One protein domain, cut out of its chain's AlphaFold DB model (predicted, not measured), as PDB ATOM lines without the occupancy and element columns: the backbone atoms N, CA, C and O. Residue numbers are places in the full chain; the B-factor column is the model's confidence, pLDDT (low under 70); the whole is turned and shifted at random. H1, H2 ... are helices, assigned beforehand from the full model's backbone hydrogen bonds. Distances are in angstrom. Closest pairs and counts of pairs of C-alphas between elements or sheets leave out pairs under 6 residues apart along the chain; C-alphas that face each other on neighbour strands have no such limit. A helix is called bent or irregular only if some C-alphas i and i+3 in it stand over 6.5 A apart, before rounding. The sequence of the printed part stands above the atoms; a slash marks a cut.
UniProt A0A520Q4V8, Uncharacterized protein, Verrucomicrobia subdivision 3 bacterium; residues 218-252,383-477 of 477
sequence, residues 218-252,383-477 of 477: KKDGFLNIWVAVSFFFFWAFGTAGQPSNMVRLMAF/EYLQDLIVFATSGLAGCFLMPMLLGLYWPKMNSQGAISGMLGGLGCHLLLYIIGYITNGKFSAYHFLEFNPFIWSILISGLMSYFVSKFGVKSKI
ATOM      1  N   LYS A 218     -11.667 -38.768  17.710       83.00
ATOM      2  CA  LYS A 218     -12.980 -39.158  17.162       83.00
ATOM      3  C   LYS A 218     -12.914 -40.496  16.438       83.00
ATOM      4  O   LYS A 218     -12.108 -40.648  15.520       83.00
ATOM      5  N   LYS A 219     -13.846 -41.395  16.765       82.88
ATOM      6  CA  LYS A 219     -13.988 -42.720  16.134       82.88
ATOM      7  C   LYS A 219     -14.491 -42.666  14.697       82.88
ATOM      8  O   LYS A 219     -14.116 -43.522  13.911       82.88
ATOM      9  N   ASP A 220     -15.266 -41.648  14.337       82.12
ATOM     10  CA  ASP A 220     -15.866 -41.532  12.997       82.12
ATOM     11  C   ASP A 220     -14.978 -40.747  12.012       82.12
ATOM     12  O   ASP A 220     -15.399 -40.404  10.906       82.12
ATOM     13  N   GLY A 221     -13.741 -40.448  12.421       87.88
ATOM     14  CA  GLY A 221     -12.752 -39.716  11.637       87.88
ATOM     15  C   GLY A 221     -12.928 -38.206  11.619       87.88
ATOM     16  O   GLY A 221     -13.739 -37.623  12.342       87.88
ATOM     17  N   PHE A 222     -12.089 -37.559  10.811       87.50
ATOM     18  CA  PHE A 222     -12.054 -36.101  10.706       87.50
ATOM     19  C   PHE A 222     -13.266 -35.548   9.951       87.50
ATOM     20  O   PHE A 222     -13.891 -34.583  10.394       87.50
ATOM     21  N   LEU A 223     -13.610 -36.183   8.830       88.69
ATOM     22  CA  LEU A 223     -14.636 -35.727   7.904       88.69
ATOM     23  C   LEU A 223     -15.585 -36.876   7.545       88.69
ATOM     24  O   LEU A 223     -15.533 -37.431   6.447       88.69
ATOM     25  N   ASN A 224     -16.461 -37.236   8.484       90.12
ATOM     26  CA  ASN A 224     -17.553 -38.164   8.193       90.12
ATOM     27  C   ASN A 224     -18.474 -37.599   7.088       90.12
ATOM     28  O   ASN A 224     -18.431 -36.408   6.761       90.12
ATOM     29  N   ILE A 225     -19.319 -38.447   6.499       91.19
ATOM     30  CA  ILE A 225     -20.117 -38.065   5.325       91.19
ATOM     31  C   ILE A 225     -21.061 -36.882   5.595       91.19
ATOM     32  O   ILE A 225     -21.202 -36.005   4.743       91.19
ATOM     33  N   TRP A 226     -21.667 -36.798   6.780       92.56
ATOM     34  CA  TRP A 226     -22.615 -35.733   7.121       92.56
ATOM     35  C   TRP A 226     -21.921 -34.406   7.416       92.56
ATOM     36  O   TRP A 226     -22.393 -33.344   6.991       92.56
ATOM     37  N   VAL A 227     -20.752 -34.453   8.050       91.69
ATOM     38  CA  VAL A 227     -19.863 -33.304   8.209       91.69
ATOM     39  C   VAL A 227     -19.370 -32.837   6.835       91.69
ATOM     40  O   VAL A 227     -19.438 -31.642   6.552       91.69
ATOM     41  N   ALA A 228     -18.970 -33.749   5.942       92.31
ATOM     42  CA  ALA A 228     -18.550 -33.419   4.576       92.31
ATOM     43  C   ALA A 228     -19.662 -32.700   3.795       92.31
ATOM     44  O   ALA A 228     -19.436 -31.627   3.230       92.31
ATOM     45  N   VAL A 229     -20.882 -33.249   3.821       93.75
ATOM     46  CA  VAL A 229     -22.067 -32.626   3.211       93.75
ATOM     47  C   VAL A 229     -22.332 -31.256   3.837       93.75
ATOM     48  O   VAL A 229     -22.567 -30.285   3.116       93.75
ATOM     49  N   SER A 230     -22.228 -31.136   5.162       94.81
ATOM     50  CA  SER A 230     -22.382 -29.851   5.851       94.81
ATOM     51  C   SER A 230     -21.372 -28.815   5.359       94.81
ATOM     52  O   SER A 230     -21.754 -27.681   5.068       94.81
ATOM     53  N   PHE A 231     -20.096 -29.196   5.245       92.94
ATOM     54  CA  PHE A 231     -19.025 -28.304   4.806       92.94
ATOM     55  C   PHE A 231     -19.147 -27.906   3.334       92.94
ATOM     56  O   PHE A 231     -18.827 -26.767   2.992       92.94
ATOM     57  N   PHE A 232     -19.672 -28.789   2.479       92.69
ATOM     58  CA  PHE A 232     -19.991 -28.455   1.093       92.69
ATOM     59  C   PHE A 232     -20.975 -27.277   1.016       92.69
ATOM     60  O   PHE A 232     -20.693 -26.269   0.364       92.69
ATOM     61  N   PHE A 233     -22.093 -27.349   1.746       93.19
ATOM     62  CA  PHE A 233     -23.064 -26.248   1.800       93.19
ATOM     63  C   PHE A 233     -22.521 -25.021   2.542       93.19
ATOM     64  O   PHE A 233     -22.779 -23.887   2.133       93.19
ATOM     65  N   PHE A 234     -21.754 -25.231   3.610       93.31
ATOM     66  CA  PHE A 234     -21.139 -24.158   4.386       93.31
ATOM     67  C   PHE A 234     -20.219 -23.287   3.531       93.31
ATOM     68  O   PHE A 234     -20.387 -22.069   3.518       93.31
ATOM     69  N   TRP A 235     -19.288 -23.878   2.782       89.06
ATOM     70  CA  TRP A 235     -18.357 -23.098   1.965       89.06
ATOM     71  C   TRP A 235     -19.032 -22.470   0.743       89.06
ATOM     72  O   TRP A 235     -18.662 -21.364   0.351       89.06
ATOM     73  N   ALA A 236     -20.060 -23.120   0.185       88.88
ATOM     74  CA  ALA A 236     -20.815 -22.583  -0.944       88.88
ATOM     75  C   ALA A 236     -21.699 -21.377  -0.569       88.88
ATOM     76  O   ALA A 236     -21.799 -20.426  -1.343       88.88
ATOM     77  N   PHE A 237     -22.340 -21.400   0.607       88.88
ATOM     78  CA  PHE A 237     -23.391 -20.431   0.957       88.88
ATOM     79  C   PHE A 237     -23.104 -19.590   2.205       88.88
ATOM     80  O   PHE A 237     -23.709 -18.531   2.385       88.88
ATOM     81  N   GLY A 238     -22.180 -20.005   3.072       87.44
ATOM     82  CA  GLY A 238     -21.930 -19.344   4.356       87.44
ATOM     83  C   GLY A 238     -21.400 -17.915   4.232       87.44
ATOM     84  O   GLY A 238     -21.632 -17.078   5.105       87.44
ATOM     85  N   THR A 239     -20.740 -17.589   3.122       85.06
ATOM     86  CA  THR A 239     -20.233 -16.238   2.849       85.06
ATOM     87  C   THR A 239     -21.263 -15.323   2.190       85.06
ATOM     88  O   THR A 239     -21.149 -14.101   2.321       85.06
ATOM     89  N   ALA A 240     -22.289 -15.886   1.542       84.19
ATOM     90  CA  ALA A 240     -23.332 -15.125   0.857       84.19
ATOM     91  C   ALA A 240     -24.186 -14.306   1.837       84.19
ATOM     92  O   ALA A 240     -24.629 -13.212   1.505       84.19
ATOM     93  N   GLY A 241     -24.357 -14.801   3.069       75.00
ATOM     94  CA  GLY A 241     -25.099 -14.121   4.131       75.00
ATOM     95  C   GLY A 241     -24.378 -12.928   4.771       75.00
ATOM     96  O   GLY A 241     -24.954 -12.268   5.630       75.00
ATOM     97  N   GLN A 242     -23.118 -12.647   4.430       83.12
ATOM     98  CA  GLN A 242     -22.314 -11.668   5.169       83.12
ATOM     99  C   GLN A 242     -22.549 -10.226   4.680       83.12
ATOM    100  O   GLN A 242     -22.304  -9.944   3.503       83.12
ATOM    101  N   PRO A 243     -22.903  -9.272   5.570       77.50
ATOM    102  CA  PRO A 243     -23.155  -7.880   5.179       77.50
ATOM    103  C   PRO A 243     -21.980  -7.203   4.459       77.50
ATOM    104  O   PRO A 243     -22.183  -6.479   3.486       77.50
ATOM    105  N   SER A 244     -20.739  -7.486   4.874       76.00
ATOM    106  CA  SER A 244     -19.520  -6.971   4.228       76.00
ATOM    107  C   SER A 244     -19.431  -7.338   2.748       76.00
ATOM    108  O   SER A 244     -19.010  -6.523   1.928       76.00
ATOM    109  N   ASN A 245     -19.848  -8.553   2.397       78.38
ATOM    110  CA  ASN A 245     -19.813  -9.038   1.022       78.38
ATOM    111  C   ASN A 245     -20.960  -8.437   0.206       78.38
ATOM    112  O   ASN A 245     -20.757  -8.065  -0.947       78.38
ATOM    113  N   MET A 246     -22.138  -8.260   0.810       75.12
ATOM    114  CA  MET A 246     -23.285  -7.639   0.140       75.12
ATOM    115  C   MET A 246     -22.990  -6.204  -0.301       75.12
ATOM    116  O   MET A 246     -23.267  -5.845  -1.444       75.12
ATOM    117  N   VAL A 247     -22.372  -5.397   0.568       73.88
ATOM    118  CA  VAL A 247     -21.993  -4.014   0.226       73.88
ATOM    119  C   VAL A 247     -20.998  -3.992  -0.942       73.88
ATOM    120  O   VAL A 247     -21.105  -3.144  -1.827       73.88
ATOM    121  N   ARG A 248     -20.077  -4.965  -1.009       77.06
ATOM    122  CA  ARG A 248     -19.157  -5.119  -2.150       77.06
ATOM    123  C   ARG A 248     -19.899  -5.495  -3.438       77.06
ATOM    124  O   ARG A 248     -19.583  -4.952  -4.492       77.06
ATOM    125  N   LEU A 249     -20.909  -6.365  -3.368       79.69
ATOM    126  CA  LEU A 249     -21.741  -6.725  -4.527       79.69
ATOM    127  C   LEU A 249     -22.565  -5.538  -5.055       79.69
ATOM    128  O   LEU A 249     -22.775  -5.424  -6.261       79.69
ATOM    129  N   MET A 250     -22.983  -4.622  -4.178       81.06
ATOM    130  CA  MET A 250     -23.690  -3.396  -4.567       81.06
ATOM    131  C   MET A 250     -22.797  -2.371  -5.281       81.06
ATOM    132  O   MET A 250     -23.312  -1.493  -5.967       81.06
ATOM    133  N   ALA A 251     -21.471  -2.481  -5.162       82.06
ATOM    134  CA  ALA A 251     -20.524  -1.563  -5.797       82.06
ATOM    135  C   ALA A 251     -20.259  -1.866  -7.288       82.06
ATOM    136  O   ALA A 251     -19.488  -1.156  -7.935       82.06
ATOM    137  N   PHE A 252     -20.859  -2.919  -7.853       84.25
ATOM    138  CA  PHE A 252     -20.674  -3.275  -9.261       84.25
ATOM    139  C   PHE A 252     -21.424  -2.317 -10.199       84.25
ATOM    140  O   PHE A 252     -22.633  -2.137 -10.090       84.25
ATOM    141  N   GLU A 383      -7.176 -23.834  19.380       82.62
ATOM    142  CA  GLU A 383      -6.138 -24.655  18.740       82.62
ATOM    143  C   GLU A 383      -6.046 -24.399  17.232       82.62
ATOM    144  O   GLU A 383      -4.973 -24.038  16.744       82.62
ATOM    145  N   TYR A 384      -7.178 -24.449  16.520       86.44
ATOM    146  CA  TYR A 384      -7.230 -24.235  15.076       86.44
ATOM    147  C   TYR A 384      -7.821 -22.876  14.710       86.44
ATOM    148  O   TYR A 384      -8.896 -22.479  15.172       86.44
ATOM    149  N   LEU A 385      -7.157 -22.176  13.790       88.38
ATOM    150  CA  LEU A 385      -7.671 -20.952  13.176       88.38
ATOM    151  C   LEU A 385      -9.040 -21.179  12.519       88.38
ATOM    152  O   LEU A 385      -9.922 -20.314  12.561       88.38
ATOM    153  N   GLN A 386      -9.220 -22.361  11.929       90.75
ATOM    154  CA  GLN A 386     -10.453 -22.763  11.267       90.75
ATOM    155  C   GLN A 386     -11.665 -22.719  12.205       90.75
ATOM    156  O   GLN A 386     -12.738 -22.331  11.749       90.75
ATOM    157  N   ASP A 387     -11.522 -23.030  13.495       90.88
ATOM    158  CA  ASP A 387     -12.658 -23.046  14.426       90.88
ATOM    159  C   ASP A 387     -13.278 -21.652  14.579       90.88
ATOM    160  O   ASP A 387     -14.502 -21.495  14.556       90.88
ATOM    161  N   LEU A 388     -12.438 -20.614  14.639       91.94
ATOM    162  CA  LEU A 388     -12.881 -19.218  14.678       91.94
ATOM    163  C   LEU A 388     -13.584 -18.810  13.377       91.94
ATOM    164  O   LEU A 388     -14.612 -18.127  13.411       91.94
ATOM    165  N   ILE A 389     -13.044 -19.234  12.228       91.75
ATOM    166  CA  ILE A 389     -13.606 -18.934  10.904       91.75
ATOM    167  C   ILE A 389     -14.959 -19.626  10.728       91.75
ATOM    168  O   ILE A 389     -15.924 -18.988  10.298       91.75
ATOM    169  N   VAL A 390     -15.057 -20.907  11.085       93.06
ATOM    170  CA  VAL A 390     -16.290 -21.694  10.972       93.06
ATOM    171  C   VAL A 390     -17.364 -21.143  11.900       93.06
ATOM    172  O   VAL A 390     -18.487 -20.917  11.444       93.06
ATOM    173  N   PHE A 391     -17.018 -20.826  13.149       93.94
ATOM    174  CA  PHE A 391     -17.920 -20.157  14.085       93.94
ATOM    175  C   PHE A 391     -18.438 -18.828  13.520       93.94
ATOM    176  O   PHE A 391     -19.645 -18.629  13.369       93.94
ATOM    177  N   ALA A 392     -17.536 -17.925  13.123       91.94
ATOM    178  CA  ALA A 392     -17.916 -16.597  12.650       91.94
ATOM    179  C   ALA A 392     -18.772 -16.645  11.376       91.94
ATOM    180  O   ALA A 392     -19.779 -15.939  11.280       91.94
ATOM    181  N   THR A 393     -18.387 -17.478  10.404       92.19
ATOM    182  CA  THR A 393     -19.123 -17.651   9.144       92.19
ATOM    183  C   THR A 393     -20.497 -18.249   9.404       92.19
ATOM    184  O   THR A 393     -21.495 -17.717   8.920       92.19
ATOM    185  N   SER A 394     -20.563 -19.332  10.184       92.50
ATOM    186  CA  SER A 394     -21.813 -20.041  10.441       92.50
ATOM    187  C   SER A 394     -22.788 -19.186  11.236       92.50
ATOM    188  O   SER A 394     -23.968 -19.177  10.895       92.50
ATOM    189  N   GLY A 395     -22.325 -18.450  12.249       93.12
ATOM    190  CA  GLY A 395     -23.187 -17.566  13.030       93.12
ATOM    191  C   GLY A 395     -23.758 -16.420  12.191       93.12
ATOM    192  O   GLY A 395     -24.947 -16.116  12.281       93.12
ATOM    193  N   LEU A 396     -22.943 -15.816  11.316       92.25
ATOM    194  CA  LEU A 396     -23.417 -14.778  10.393       92.25
ATOM    195  C   LEU A 396     -24.390 -15.337   9.353       92.25
ATOM    196  O   LEU A 396     -25.419 -14.717   9.096       92.25
ATOM    197  N   ALA A 397     -24.102 -16.505   8.779       92.69
ATOM    198  CA  ALA A 397     -24.995 -17.146   7.825       92.69
ATOM    199  C   ALA A 397     -26.334 -17.526   8.473       92.69
ATOM    200  O   ALA A 397     -27.384 -17.202   7.924       92.69
ATOM    201  N   GLY A 398     -26.310 -18.129   9.666       93.38
ATOM    202  CA  GLY A 398     -27.514 -18.432  10.439       93.38
ATOM    203  C   GLY A 398     -28.333 -17.179  10.758       93.38
ATOM    204  O   GLY A 398     -29.558 -17.205  10.685       93.38
ATOM    205  N   CYS A 399     -27.675 -16.052  11.033       93.75
ATOM    206  CA  CYS A 399     -28.358 -14.788  11.284       93.75
ATOM    207  C   CYS A 399     -28.983 -14.197  10.007       93.75
ATOM    208  O   CYS A 399     -30.155 -13.844   9.998       93.75
ATOM    209  N   PHE A 400     -28.230 -14.094   8.912       93.31
ATOM    210  CA  PHE A 400     -28.597 -13.201   7.807       93.31
ATOM    211  C   PHE A 400     -29.002 -13.902   6.509       93.31
ATOM    212  O   PHE A 400     -29.754 -13.319   5.728       93.31
ATOM    213  N   LEU A 401     -28.542 -15.131   6.252       93.50
ATOM    214  CA  LEU A 401     -28.716 -15.770   4.943       93.50
ATOM    215  C   LEU A 401     -30.194 -16.018   4.612       93.50
ATOM    216  O   LEU A 401     -30.670 -15.595   3.562       93.50
ATOM    217  N   MET A 402     -30.932 -16.678   5.508       95.06
ATOM    218  CA  MET A 402     -32.343 -16.996   5.261       95.06
ATOM    219  C   MET A 402     -33.255 -15.767   5.283       95.06
ATOM    220  O   MET A 402     -34.069 -15.644   4.365       95.06
ATOM    221  N   PRO A 403     -33.115 -14.822   6.235       94.31
ATOM    222  CA  PRO A 403     -33.872 -13.579   6.190       94.31
ATOM    223  C   PRO A 403     -33.648 -12.790   4.899       94.31
ATOM    224  O   PRO A 403     -34.600 -12.254   4.336       94.31
ATOM    225  N   MET A 404     -32.415 -12.770   4.384       91.88
ATOM    226  CA  MET A 404     -32.105 -12.139   3.102       91.88
ATOM    227  C   MET A 404     -32.785 -12.855   1.932       91.88
ATOM    228  O   MET A 404     -33.476 -12.210   1.149       91.88
ATOM    229  N   LEU A 405     -32.618 -14.176   1.808       92.88
ATOM    230  CA  LEU A 405     -33.204 -14.946   0.704       92.88
ATOM    231  C   LEU A 405     -34.731 -14.831   0.682       92.88
ATOM    232  O   LEU A 405     -35.322 -14.575  -0.366       92.88
ATOM    233  N   LEU A 406     -35.374 -14.967   1.843       94.38
ATOM    234  CA  LEU A 406     -36.820 -14.808   1.959       94.38
ATOM    235  C   LEU A 406     -37.250 -13.359   1.701       94.38
ATOM    236  O   LEU A 406     -38.266 -13.150   1.051       94.38
ATOM    237  N   GLY A 407     -36.474 -12.361   2.123       92.06
ATOM    238  CA  GLY A 407     -36.749 -10.957   1.801       92.06
ATOM    239  C   GLY A 407     -36.679 -10.645   0.302       92.06
ATOM    240  O   GLY A 407     -37.473  -9.852  -0.191       92.06
ATOM    241  N   LEU A 408     -35.765 -11.289  -0.430       90.44
ATOM    242  CA  LEU A 408     -35.593 -11.087  -1.874       90.44
ATOM    243  C   LEU A 408     -36.632 -11.835  -2.715       90.44
ATOM    244  O   LEU A 408     -37.094 -11.308  -3.726       90.44
ATOM    245  N   TYR A 409     -36.980 -13.065  -2.327       93.62
ATOM    246  CA  TYR A 409     -37.772 -13.966  -3.172       93.62
ATOM    247  C   TYR A 409     -39.180 -14.256  -2.652       93.62
ATOM    248  O   TYR A 409     -40.010 -14.746  -3.418       93.62
ATOM    249  N   TRP A 410     -39.481 -13.980  -1.380       95.19
ATOM    250  CA  TRP A 410     -40.776 -14.304  -0.789       95.19
ATOM    251  C   TRP A 410     -41.585 -13.045  -0.437       95.19
ATOM    252  O   TRP A 410     -41.348 -12.415   0.593       95.19
ATOM    253  N   PRO A 411     -42.634 -12.713  -1.218       88.38
ATOM    254  CA  PRO A 411     -43.390 -11.464  -1.056       88.38
ATOM    255  C   PRO A 411     -44.112 -11.289   0.288       88.38
ATOM    256  O   PRO A 411     -44.626 -10.212   0.570       88.38
ATOM    257  N   LYS A 412     -44.234 -12.356   1.089       90.38
ATOM    258  CA  LYS A 412     -44.911 -12.327   2.396       90.38
ATOM    259  C   LYS A 412     -43.956 -12.062   3.564       90.38
ATOM    260  O   LYS A 412     -44.427 -11.998   4.695       90.38
ATOM    261  N   MET A 413     -42.654 -11.943   3.310       93.38
ATOM    262  CA  MET A 413     -41.664 -11.655   4.343       93.38
ATOM    263  C   MET A 413     -41.959 -10.309   5.020       93.38
ATOM    264  O   MET A 413     -42.237  -9.321   4.342       93.38
ATOM    265  N   ASN A 414     -41.898 -10.263   6.353       91.88
ATOM    266  CA  ASN A 414     -42.106  -9.035   7.127       91.88
ATOM    267  C   ASN A 414     -40.982  -8.812   8.158       91.88
ATOM    268  O   ASN A 414     -40.166  -9.703   8.408       91.88
ATOM    269  N   SER A 415     -40.918  -7.615   8.760       91.69
ATOM    270  CA  SER A 415     -39.825  -7.243   9.676       91.69
ATOM    271  C   SER A 415     -39.740  -8.149  10.904       91.69
ATOM    272  O   SER A 415     -38.644  -8.481  11.346       91.69
ATOM    273  N   GLN A 416     -40.887  -8.561  11.453       93.62
ATOM    274  CA  GLN A 416     -40.937  -9.435  12.627       93.62
ATOM    275  C   GLN A 416     -40.381 -10.822  12.297       93.62
ATOM    276  O   GLN A 416     -39.602 -11.371  13.074       93.62
ATOM    277  N   GLY A 417     -40.718 -11.359  11.123       94.50
ATOM    278  CA  GLY A 417     -40.158 -12.612  10.636       94.50
ATOM    279  C   GLY A 417     -38.661 -12.523  10.382       94.50
ATOM    280  O   GLY A 417     -37.929 -13.393  10.844       94.50
ATOM    281  N   ALA A 418     -38.187 -11.447   9.753       95.12
ATOM    282  CA  ALA A 418     -36.754 -11.232   9.556       95.12
ATOM    283  C   ALA A 418     -35.983 -11.228  10.891       95.12
ATOM    284  O   ALA A 418     -35.015 -11.971  11.039       95.12
ATOM    285  N   ILE A 419     -36.451 -10.464  11.886       96.06
ATOM    286  CA  ILE A 419     -35.824 -10.403  13.218       96.06
ATOM    287  C   ILE A 419     -35.890 -11.765  13.920       96.06
ATOM    288  O   ILE A 419     -34.898 -12.205  14.501       96.06
ATOM    289  N   SER A 420     -37.029 -12.460  13.849       96.50
ATOM    290  CA  SER A 420     -37.168 -13.785  14.458       96.50
ATOM    291  C   SER A 420     -36.229 -14.811  13.827       96.50
ATOM    292  O   SER A 420     -35.676 -15.635  14.551       96.50
ATOM    293  N   GLY A 421     -36.031 -14.767  12.508       96.88
ATOM    294  CA  GLY A 421     -35.050 -15.599  11.818       96.88
ATOM    295  C   GLY A 421     -33.626 -15.307  12.267       96.88
ATOM    296  O   GLY A 421     -32.902 -16.226  12.645       96.88
ATOM    297  N   MET A 422     -33.263 -14.023  12.314       96.50
ATOM    298  CA  MET A 422     -31.948 -13.571  12.777       96.50
ATOM    299  C   MET A 422     -31.633 -14.076  14.190       96.50
ATOM    300  O   MET A 422     -30.585 -14.684  14.415       96.50
ATOM    301  N   LEU A 423     -32.556 -13.865  15.133       97.25
ATOM    302  CA  LEU A 423     -32.392 -14.290  16.523       97.25
ATOM    303  C   LEU A 423     -32.436 -15.813  16.674       97.25
ATOM    304  O   LEU A 423     -31.635 -16.365  17.423       97.25
ATOM    305  N   GLY A 424     -33.325 -16.497  15.950       97.31
ATOM    306  CA  GLY A 424     -33.448 -17.954  15.991       97.31
ATOM    307  C   GLY A 424     -32.203 -18.662  15.462       97.31
ATOM    308  O   GLY A 424     -31.681 -19.570  16.112       97.31
ATOM    309  N   GLY A 425     -31.685 -18.218  14.316       96.94
ATOM    310  CA  GLY A 425     -30.465 -18.769  13.730       96.94
ATOM    311  C   GLY A 425     -29.233 -18.527  14.597       96.94
ATOM    312  O   GLY A 425     -28.475 -19.464  14.856       96.94
ATOM    313  N   LEU A 426     -29.060 -17.299  15.103       96.06
ATOM    314  CA  LEU A 426     -27.967 -16.968  16.023       96.06
ATOM    315  C   LEU A 426     -28.078 -17.752  17.339       96.06
ATOM    316  O   LEU A 426     -27.085 -18.303  17.806       96.06
ATOM    317  N   GLY A 427     -29.278 -17.835  17.918       96.81
ATOM    318  CA  GLY A 427     -29.534 -18.559  19.163       96.81
ATOM    319  C   GLY A 427     -29.225 -20.051  19.044       96.81
ATOM    320  O   GLY A 427     -28.511 -20.591  19.887       96.81
ATOM    321  N   CYS A 428     -29.678 -20.702  17.967       97.25
ATOM    322  CA  CYS A 428     -29.329 -22.096  17.680       97.25
ATOM    323  C   CYS A 428     -27.813 -22.288  17.553       97.25
ATOM    324  O   CYS A 428     -27.249 -23.196  18.163       97.25
ATOM    325  N   HIS A 429     -27.153 -21.419  16.784       96.25
ATOM    326  CA  HIS A 429     -25.715 -21.501  16.567       96.25
ATOM    327  C   HIS A 429     -24.931 -21.394  17.884       96.25
ATOM    328  O   HIS A 429     -24.090 -22.246  18.170       96.25
ATOM    329  N   LEU A 430     -25.239 -20.389  18.710       96.06
ATOM    330  CA  LEU A 430     -24.588 -20.203  20.009       96.06
ATOM    331  C   LEU A 430     -24.862 -21.375  20.953       96.06
ATOM    332  O   LEU A 430     -23.935 -21.845  21.606       96.06
ATOM    333  N   LEU A 431     -26.093 -21.889  20.988       96.75
ATOM    334  CA  LEU A 431     -26.458 -23.031  21.826       96.75
ATOM    335  C   LEU A 431     -25.631 -24.278  21.483       96.75
ATOM    336  O   LEU A 431     -25.103 -24.921  22.385       96.75
ATOM    337  N   LEU A 432     -25.444 -24.587  20.196       96.44
ATOM    338  CA  LEU A 432     -24.638 -25.738  19.770       96.44
ATOM    339  C   LEU A 432     -23.143 -25.578  20.093       96.44
ATOM    340  O   LEU A 432     -22.472 -26.565  20.388       96.44
ATOM    341  N   TYR A 433     -22.608 -24.355  20.081       95.00
ATOM    342  CA  TYR A 433     -21.226 -24.104  20.512       95.00
ATOM    343  C   TYR A 433     -21.068 -24.097  22.036       95.00
ATOM    344  O   TYR A 433     -20.055 -24.578  22.533       95.00
ATOM    345  N   ILE A 434     -22.060 -23.615  22.790       95.06
ATOM    346  CA  ILE A 434     -22.056 -23.687  24.259       95.06
ATOM    347  C   ILE A 434     -22.094 -25.148  24.707       95.06
ATOM    348  O   ILE A 434     -21.291 -25.544  25.548       95.06
ATOM    349  N   ILE A 435     -22.973 -25.964  24.112       95.12
ATOM    350  CA  ILE A 435     -23.007 -27.407  24.376       95.12
ATOM    351  C   ILE A 435     -21.654 -28.030  24.022       95.12
ATOM    352  O   ILE A 435     -21.094 -28.732  24.854       95.12
ATOM    353  N   GLY A 436     -21.092 -27.722  22.847       92.19
ATOM    354  CA  GLY A 436     -19.798 -28.265  22.421       92.19
ATOM    355  C   GLY A 436     -18.641 -27.895  23.352       92.19
ATOM    356  O   GLY A 436     -17.802 -28.738  23.661       92.19
ATOM    357  N   TYR A 437     -18.629 -26.663  23.866       91.56
ATOM    358  CA  TYR A 437     -17.658 -26.220  24.863       91.56
ATOM    359  C   TYR A 437     -17.789 -26.997  26.179       91.56
ATOM    360  O   TYR A 437     -16.785 -27.456  26.718       91.56
ATOM    361  N   ILE A 438     -19.018 -27.192  26.670       93.25
ATOM    362  CA  ILE A 438     -19.284 -27.946  27.904       93.25
ATOM    363  C   ILE A 438     -18.925 -29.430  27.734       93.25
ATOM    364  O   ILE A 438     -18.366 -30.023  28.652       93.25
ATOM    365  N   THR A 439     -19.225 -30.038  26.581       88.81
ATOM    366  CA  THR A 439     -18.986 -31.472  26.353       88.81
ATOM    367  C   THR A 439     -17.518 -31.793  26.105       88.81
ATOM    368  O   THR A 439     -17.042 -32.826  26.564       88.81
ATOM    369  N   ASN A 440     -16.804 -30.932  25.374       84.94
ATOM    370  CA  ASN A 440     -15.446 -31.222  24.904       84.94
ATOM    371  C   ASN A 440     -14.363 -30.506  25.724       84.94
ATOM    372  O   ASN A 440     -13.179 -30.723  25.480       84.94
ATOM    373  N   GLY A 441     -14.737 -29.596  26.633       84.88
ATOM    374  CA  GLY A 441     -13.802 -28.800  27.439       84.88
ATOM    375  C   GLY A 441     -12.980 -27.773  26.646       84.88
ATOM    376  O   GLY A 441     -12.125 -27.096  27.212       84.88
ATOM    377  N   LYS A 442     -13.230 -27.640  25.337       85.94
ATOM    378  CA  LYS A 442     -12.522 -26.740  24.417       85.94
ATOM    379  C   LYS A 442     -13.485 -26.074  23.444       85.94
ATOM    380  O   LYS A 442     -14.562 -26.600  23.162       85.94
ATOM    381  N   PHE A 443     -13.087 -24.917  22.912       89.19
ATOM    382  CA  PHE A 443     -13.877 -24.174  21.928       89.19
ATOM    383  C   PHE A 443     -14.093 -25.020  20.668       89.19
ATOM    384  O   PHE A 443     -13.207 -25.151  19.834       89.19
ATOM    385  N   SER A 444     -15.269 -25.635  20.562       89.19
ATOM    386  CA  SER A 444     -15.610 -26.553  19.481       89.19
ATOM    387  C   SER A 444     -17.126 -26.675  19.347       89.19
ATOM    388  O   SER A 444     -17.878 -26.452  20.296       89.19
ATOM    389  N   ALA A 445     -17.585 -27.013  18.147       90.81
ATOM    390  CA  ALA A 445     -18.999 -27.197  17.851       90.81
ATOM    391  C   ALA A 445     -19.524 -28.563  18.318       90.81
ATOM    392  O   ALA A 445     -18.912 -29.599  18.032       90.81
ATOM    393  N   TYR A 446     -20.725 -28.588  18.900       91.56
ATOM    394  CA  TYR A 446     -21.501 -29.822  19.018       91.56
ATOM    395  C   TYR A 446     -22.163 -30.169  17.676       91.56
ATOM    396  O   TYR A 446     -22.945 -29.387  17.132       91.56
ATOM    397  N   HIS A 447     -21.847 -31.347  17.138       90.44
ATOM    398  CA  HIS A 447     -22.349 -31.815  15.844       90.44
ATOM    399  C   HIS A 447     -23.628 -32.639  16.034       90.44
ATOM    400  O   HIS A 447     -23.596 -33.870  16.064       90.44
ATOM    401  N   PHE A 448     -24.765 -31.960  16.209       91.00
ATOM    402  CA  PHE A 448     -26.056 -32.629  16.378       91.00
ATOM    403  C   PHE A 448     -26.450 -33.393  15.105       91.00
ATOM    404  O   PHE A 448     -26.498 -32.809  14.017       91.00
ATOM    405  N   LEU A 449     -26.734 -34.692  15.256       89.50
ATOM    406  CA  LEU A 449     -26.948 -35.639  14.152       89.50
ATOM    407  C   LEU A 449     -25.792 -35.643  13.137       89.50
ATOM    408  O   LEU A 449     -26.024 -35.752  11.940       89.50
ATOM    409  N   GLU A 450     -24.556 -35.458  13.615       89.56
ATOM    410  CA  GLU A 450     -23.329 -35.381  12.803       89.56
ATOM    411  C   GLU A 450     -23.261 -34.193  11.826       89.56
ATOM    412  O   GLU A 450     -22.249 -33.995  11.156       89.56
ATOM    413  N   PHE A 451     -24.280 -33.334  11.771       92.94
ATOM    414  CA  PHE A 451     -24.238 -32.122  10.962       92.94
ATOM    415  C   PHE A 451     -23.495 -30.999  11.681       92.94
ATOM    416  O   PHE A 451     -23.572 -30.831  12.902       92.94
ATOM    417  N   ASN A 452     -22.815 -30.163  10.900       93.44
ATOM    418  CA  ASN A 452     -22.246 -28.928  11.422       93.44
ATOM    419  C   ASN A 452     -23.374 -27.975  11.890       93.44
ATOM    420  O   ASN A 452     -24.412 -27.897  11.218       93.44
ATOM    421  N   PRO A 453     -23.174 -27.183  12.969       94.44
ATOM    422  CA  PRO A 453     -24.155 -26.198  13.443       94.44
ATOM    423  C   PRO A 453     -24.695 -25.243  12.378       94.44
ATOM    424  O   PRO A 453     -25.818 -24.753  12.503       94.44
ATOM    425  N   PHE A 454     -23.927 -24.997  11.316       94.81
ATOM    426  CA  PHE A 454     -24.355 -24.232  10.152       94.81
ATOM    427  C   PHE A 454     -25.716 -24.669   9.602       94.81
ATOM    428  O   PHE A 454     -26.602 -23.828   9.436       94.81
ATOM    429  N   ILE A 455     -25.911 -25.972   9.387       96.19
ATOM    430  CA  ILE A 455     -27.130 -26.512   8.774       96.19
ATOM    431  C   ILE A 455     -28.346 -26.228   9.660       96.19
ATOM    432  O   ILE A 455     -29.351 -25.691   9.189       96.19
ATOM    433  N   TRP A 456     -28.224 -26.497  10.961       96.31
ATOM    434  CA  TRP A 456     -29.288 -26.255  11.937       96.31
ATOM    435  C   TRP A 456     -29.599 -24.772  12.113       96.31
ATOM    436  O   TRP A 456     -30.768 -24.389  12.145       96.31
ATOM    437  N   SER A 457     -28.566 -23.927  12.156       95.88
ATOM    438  CA  SER A 457     -28.734 -22.479  12.305       95.88
ATOM    439  C   SER A 457     -29.517 -21.869  11.139       95.88
ATOM    440  O   SER A 457     -30.432 -21.074  11.351       95.88
ATOM    441  N   ILE A 458     -29.229 -22.298   9.910       95.75
ATOM    442  CA  ILE A 458     -29.940 -21.859   8.709       95.75
ATOM    443  C   ILE A 458     -31.366 -22.397   8.689       95.75
ATOM    444  O   ILE A 458     -32.295 -21.644   8.396       95.75
ATOM    445  N   LEU A 459     -31.556 -23.675   9.016       96.62
ATOM    446  CA  LEU A 459     -32.877 -24.293   9.035       96.62
ATOM    447  C   LEU A 459     -33.798 -23.587  10.037       96.62
ATOM    448  O   LEU A 459     -34.905 -23.190   9.675       96.62
ATOM    449  N   ILE A 460     -33.328 -23.351  11.263       97.62
ATOM    450  CA  ILE A 460     -34.103 -22.644  12.292       97.62
ATOM    451  C   ILE A 460     -34.362 -21.195  11.879       97.62
ATOM    452  O   ILE A 460     -35.498 -20.732  11.979       97.62
ATOM    453  N   SER A 461     -33.357 -20.500  11.344       97.25
ATOM    454  CA  SER A 461     -33.519 -19.139  10.824       97.25
ATOM    455  C   SER A 461     -34.603 -19.052   9.744       97.25
ATOM    456  O   SER A 461     -35.479 -18.184   9.801       97.25
ATOM    457  N   GLY A 462     -34.602 -19.993   8.795       96.75
ATOM    458  CA  GLY A 462     -35.605 -20.090   7.737       96.75
ATOM    459  C   GLY A 462     -37.001 -20.421   8.261       96.75
ATOM    460  O   GLY A 462     -37.961 -19.745   7.893       96.75
ATOM    461  N   LEU A 463     -37.127 -21.406   9.157       97.12
ATOM    462  CA  LEU A 463     -38.413 -21.784   9.753       97.12
ATOM    463  C   LEU A 463     -39.011 -20.643  10.580       97.12
ATOM    464  O   LEU A 463     -40.185 -20.319  10.403       97.12
ATOM    465  N   MET A 464     -38.219 -19.996  11.438       96.69
ATOM    466  CA  MET A 464     -38.690 -18.860  12.235       96.69
ATOM    467  C   MET A 464     -39.085 -17.681  11.344       96.69
ATOM    468  O   MET A 464     -40.177 -17.131  11.508       96.69
ATOM    469  N   SER A 465     -38.260 -17.356  10.343       96.31
ATOM    470  CA  SER A 465     -38.585 -16.331   9.343       96.31
ATOM    471  C   SER A 465     -39.901 -16.616   8.630       96.31
ATOM    472  O   SER A 465     -40.736 -15.721   8.475       96.31
ATOM    473  N   TYR A 466     -40.099 -17.866   8.212       95.12
ATOM    474  CA  TYR A 466     -41.286 -18.309   7.498       95.12
ATOM    475  C   TYR A 466     -42.538 -18.247   8.373       95.12
ATOM    476  O   TYR A 466     -43.525 -17.612   7.999       95.12
ATOM    477  N   PHE A 467     -42.514 -18.881   9.545       94.88
ATOM    478  CA  PHE A 467     -43.695 -18.988  10.396       94.88
ATOM    479  C   PHE A 467     -44.122 -17.637  10.962       94.88
ATOM    480  O   PHE A 467     -45.303 -17.296  10.879       94.88
ATOM    481  N   VAL A 468     -43.179 -16.829  11.449       94.31
ATOM    482  CA  VAL A 468     -43.499 -15.500  11.986       94.31
ATOM    483  C   VAL A 468     -43.942 -14.549  10.875       94.31
ATOM    484  O   VAL A 468     -44.860 -13.766  11.088       94.31
ATOM    485  N   SER A 469     -43.403 -14.647   9.657       92.38
ATOM    486  CA  SER A 469     -43.914 -13.826   8.547       92.38
ATOM    487  C   SER A 469     -45.301 -14.257   8.068       92.38
ATOM    488  O   SER A 469     -46.121 -13.423   7.688       92.38
ATOM    489  N   LYS A 470     -45.578 -15.565   8.071       89.94
ATOM    490  CA  LYS A 470     -46.852 -16.127   7.607       89.94
ATOM    491  C   LYS A 470     -47.999 -15.854   8.576       89.94
ATOM    492  O   LYS A 470     -49.112 -15.598   8.121       89.94
ATOM    493  N   PHE A 471     -47.729 -15.961   9.875       86.19
ATOM    494  CA  PHE A 471     -48.734 -15.860  10.934       86.19
ATOM    495  C   PHE A 471     -48.671 -14.546  11.719       86.19
ATOM    496  O   PHE A 471     -49.596 -14.236  12.463       86.19
ATOM    497  N   GLY A 472     -47.603 -13.766  11.553       74.75
ATOM    498  CA  GLY A 472     -47.455 -12.450  12.161       74.75
ATOM    499  C   GLY A 472     -48.332 -11.393  11.499       74.75
ATOM    500  O   GLY A 472     -48.761 -11.512  10.348       74.75
ATOM    501  N   VAL A 473     -48.592 -10.323  12.250       64.06
ATOM    502  CA  VAL A 473     -49.383  -9.180  11.787       64.06
ATOM    503  C   VAL A 473     -48.687  -8.554  10.575       64.06
ATOM    504  O   VAL A 473     -47.476  -8.334  10.596       64.06
ATOM    505  N   LYS A 474     -49.443  -8.266   9.505       59.94
ATOM    506  CA  LYS A 474     -48.923  -7.628   8.284       59.94
ATOM    507  C   LYS A 474     -48.326  -6.252   8.603       59.94
ATOM    508  O   LYS A 474     -49.017  -5.242   8.539       59.94
ATOM    509  N   SER A 475     -47.032  -6.208   8.887       54.62
ATOM    510  CA  SER A 475     -46.232  -4.989   8.819       54.62
ATOM    511  C   SER A 475     -45.669  -4.896   7.405       54.62
ATOM    512  O   SER A 475     -44.844  -5.728   7.028       54.62
ATOM    513  N   LYS A 476     -46.136  -3.930   6.604       47.91
ATOM    514  CA  LYS A 476     -45.468  -3.585   5.338       47.91
ATOM    515  C   LYS A 476     -44.066  -3.061   5.677       47.91
ATOM    516  O   LYS A 476     -43.961  -2.170   6.518       47.91
ATOM    517  N   ILE A 477     -43.038  -3.665   5.077       47.72
ATOM    518  CA  ILE A 477     -41.670  -3.122   5.023       47.72
ATOM    519  C   ILE A 477     -41.646  -2.005   3.987       47.72
ATOM    520  O   ILE A 477     -42.275  -2.213   2.921       47.72
TER     521      ILE A 477
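What this domain is: This is residues 218 to 252 and 383 to 477 of the 477 residues of an uncharacterized protein of Verrucomicrobia subdivision 3 bacterium (UniProt A0A520Q4V8). A three-helix bundle, up and down, makes the core: the long helix H4 lies beside H5, and the first arm of the bent helix H3, H3a, packs on both, each running against the one before it in the chain. H1 meets the beginning of H5 at a steep angle, and residues 244 to 252, most of them in H2, stick out from the body. The printed part has 130 residues with five named helices, in the order H1 H2 H3 H4 H5, and no named strand; its class is all helix. It is compact, with a radius of gyration of the C-alphas of 15.6 A, and spans 50 by 36 by 23 A.

How they stand to each other: H4, residues 415 to 440, touches H5, residues 453 to 471, at a shallow tilt of 28 degrees, opposite ways. This is a helical hairpin with 49 pairs of C-alphas within 8 A, the closest those of Gly 421 and Ser 461, 4.0 A apart. H3, residues 385 to 409, was assigned as one helix by its hydrogen bonds but is bent: C-alphas 399 and 402 are 7.6 A apart, and its arms H3a, residues 385 to 399, and H3b, residues 402 to 409, stand at a steep tilt of 48 degrees. With residues 394 to 399 alone, H3a touches H4 at a shallow tilt of 30 degrees, opposite ways; the closest C-alphas, of Cys 399 and Met 422, are 4.1 A apart. H3a also touches H5 with those residues alone, at a shallow tilt of 10 degrees, the same way; the C-alphas of Gly 398 and Ile 458 are closest, at 4.5 A. H3b and H4 form a helical hairpin, their closest C-alphas, of Pro 403 and Ala 418, 5.0 A apart. H3b touches H5 at a steep tilt of 53 degrees, closest at the C-alphas of Met 402 and Gly 462, 5.1 A. H5 is the hub, and it also touches H1, residues 225 to 237, at a steep tilt of 62 degrees; the closest C-alphas, of Ser 230 and Ile 455, are 6.5 A apart. H2, residues 243 to 250, touches no helix. In H1, H2, H3a, H3b, H4 and H5, every O i to N i+4 pair is within hydrogen-bond range.

Where its parts are: H4 measures 37.4 A from C-alpha 415 at (-39.825, -7.243, 9.676) to C-alpha 440. H5 measures 26.8 A and ends at C-alpha 471, (-48.734, -15.860, 10.934). H3a measures 21.7 A and H3b 10.5 A. H1 measures 18.5 A from C-alpha 225 at (-20.117, -38.065, 5.325), and H2 10.7 A.

The domain as a whole: The C-alphas farthest apart, of Lys 219 and Lys 476, are 51.4 A apart. Residues 253 to 382 are not printed; C-alphas 252 and 383 are 38.1 A apart across this cut. The link from H4 to H5, 12 residues, is long. Mean pLDDT of the printed part is 89.5; residues 473 to 477 are under 70.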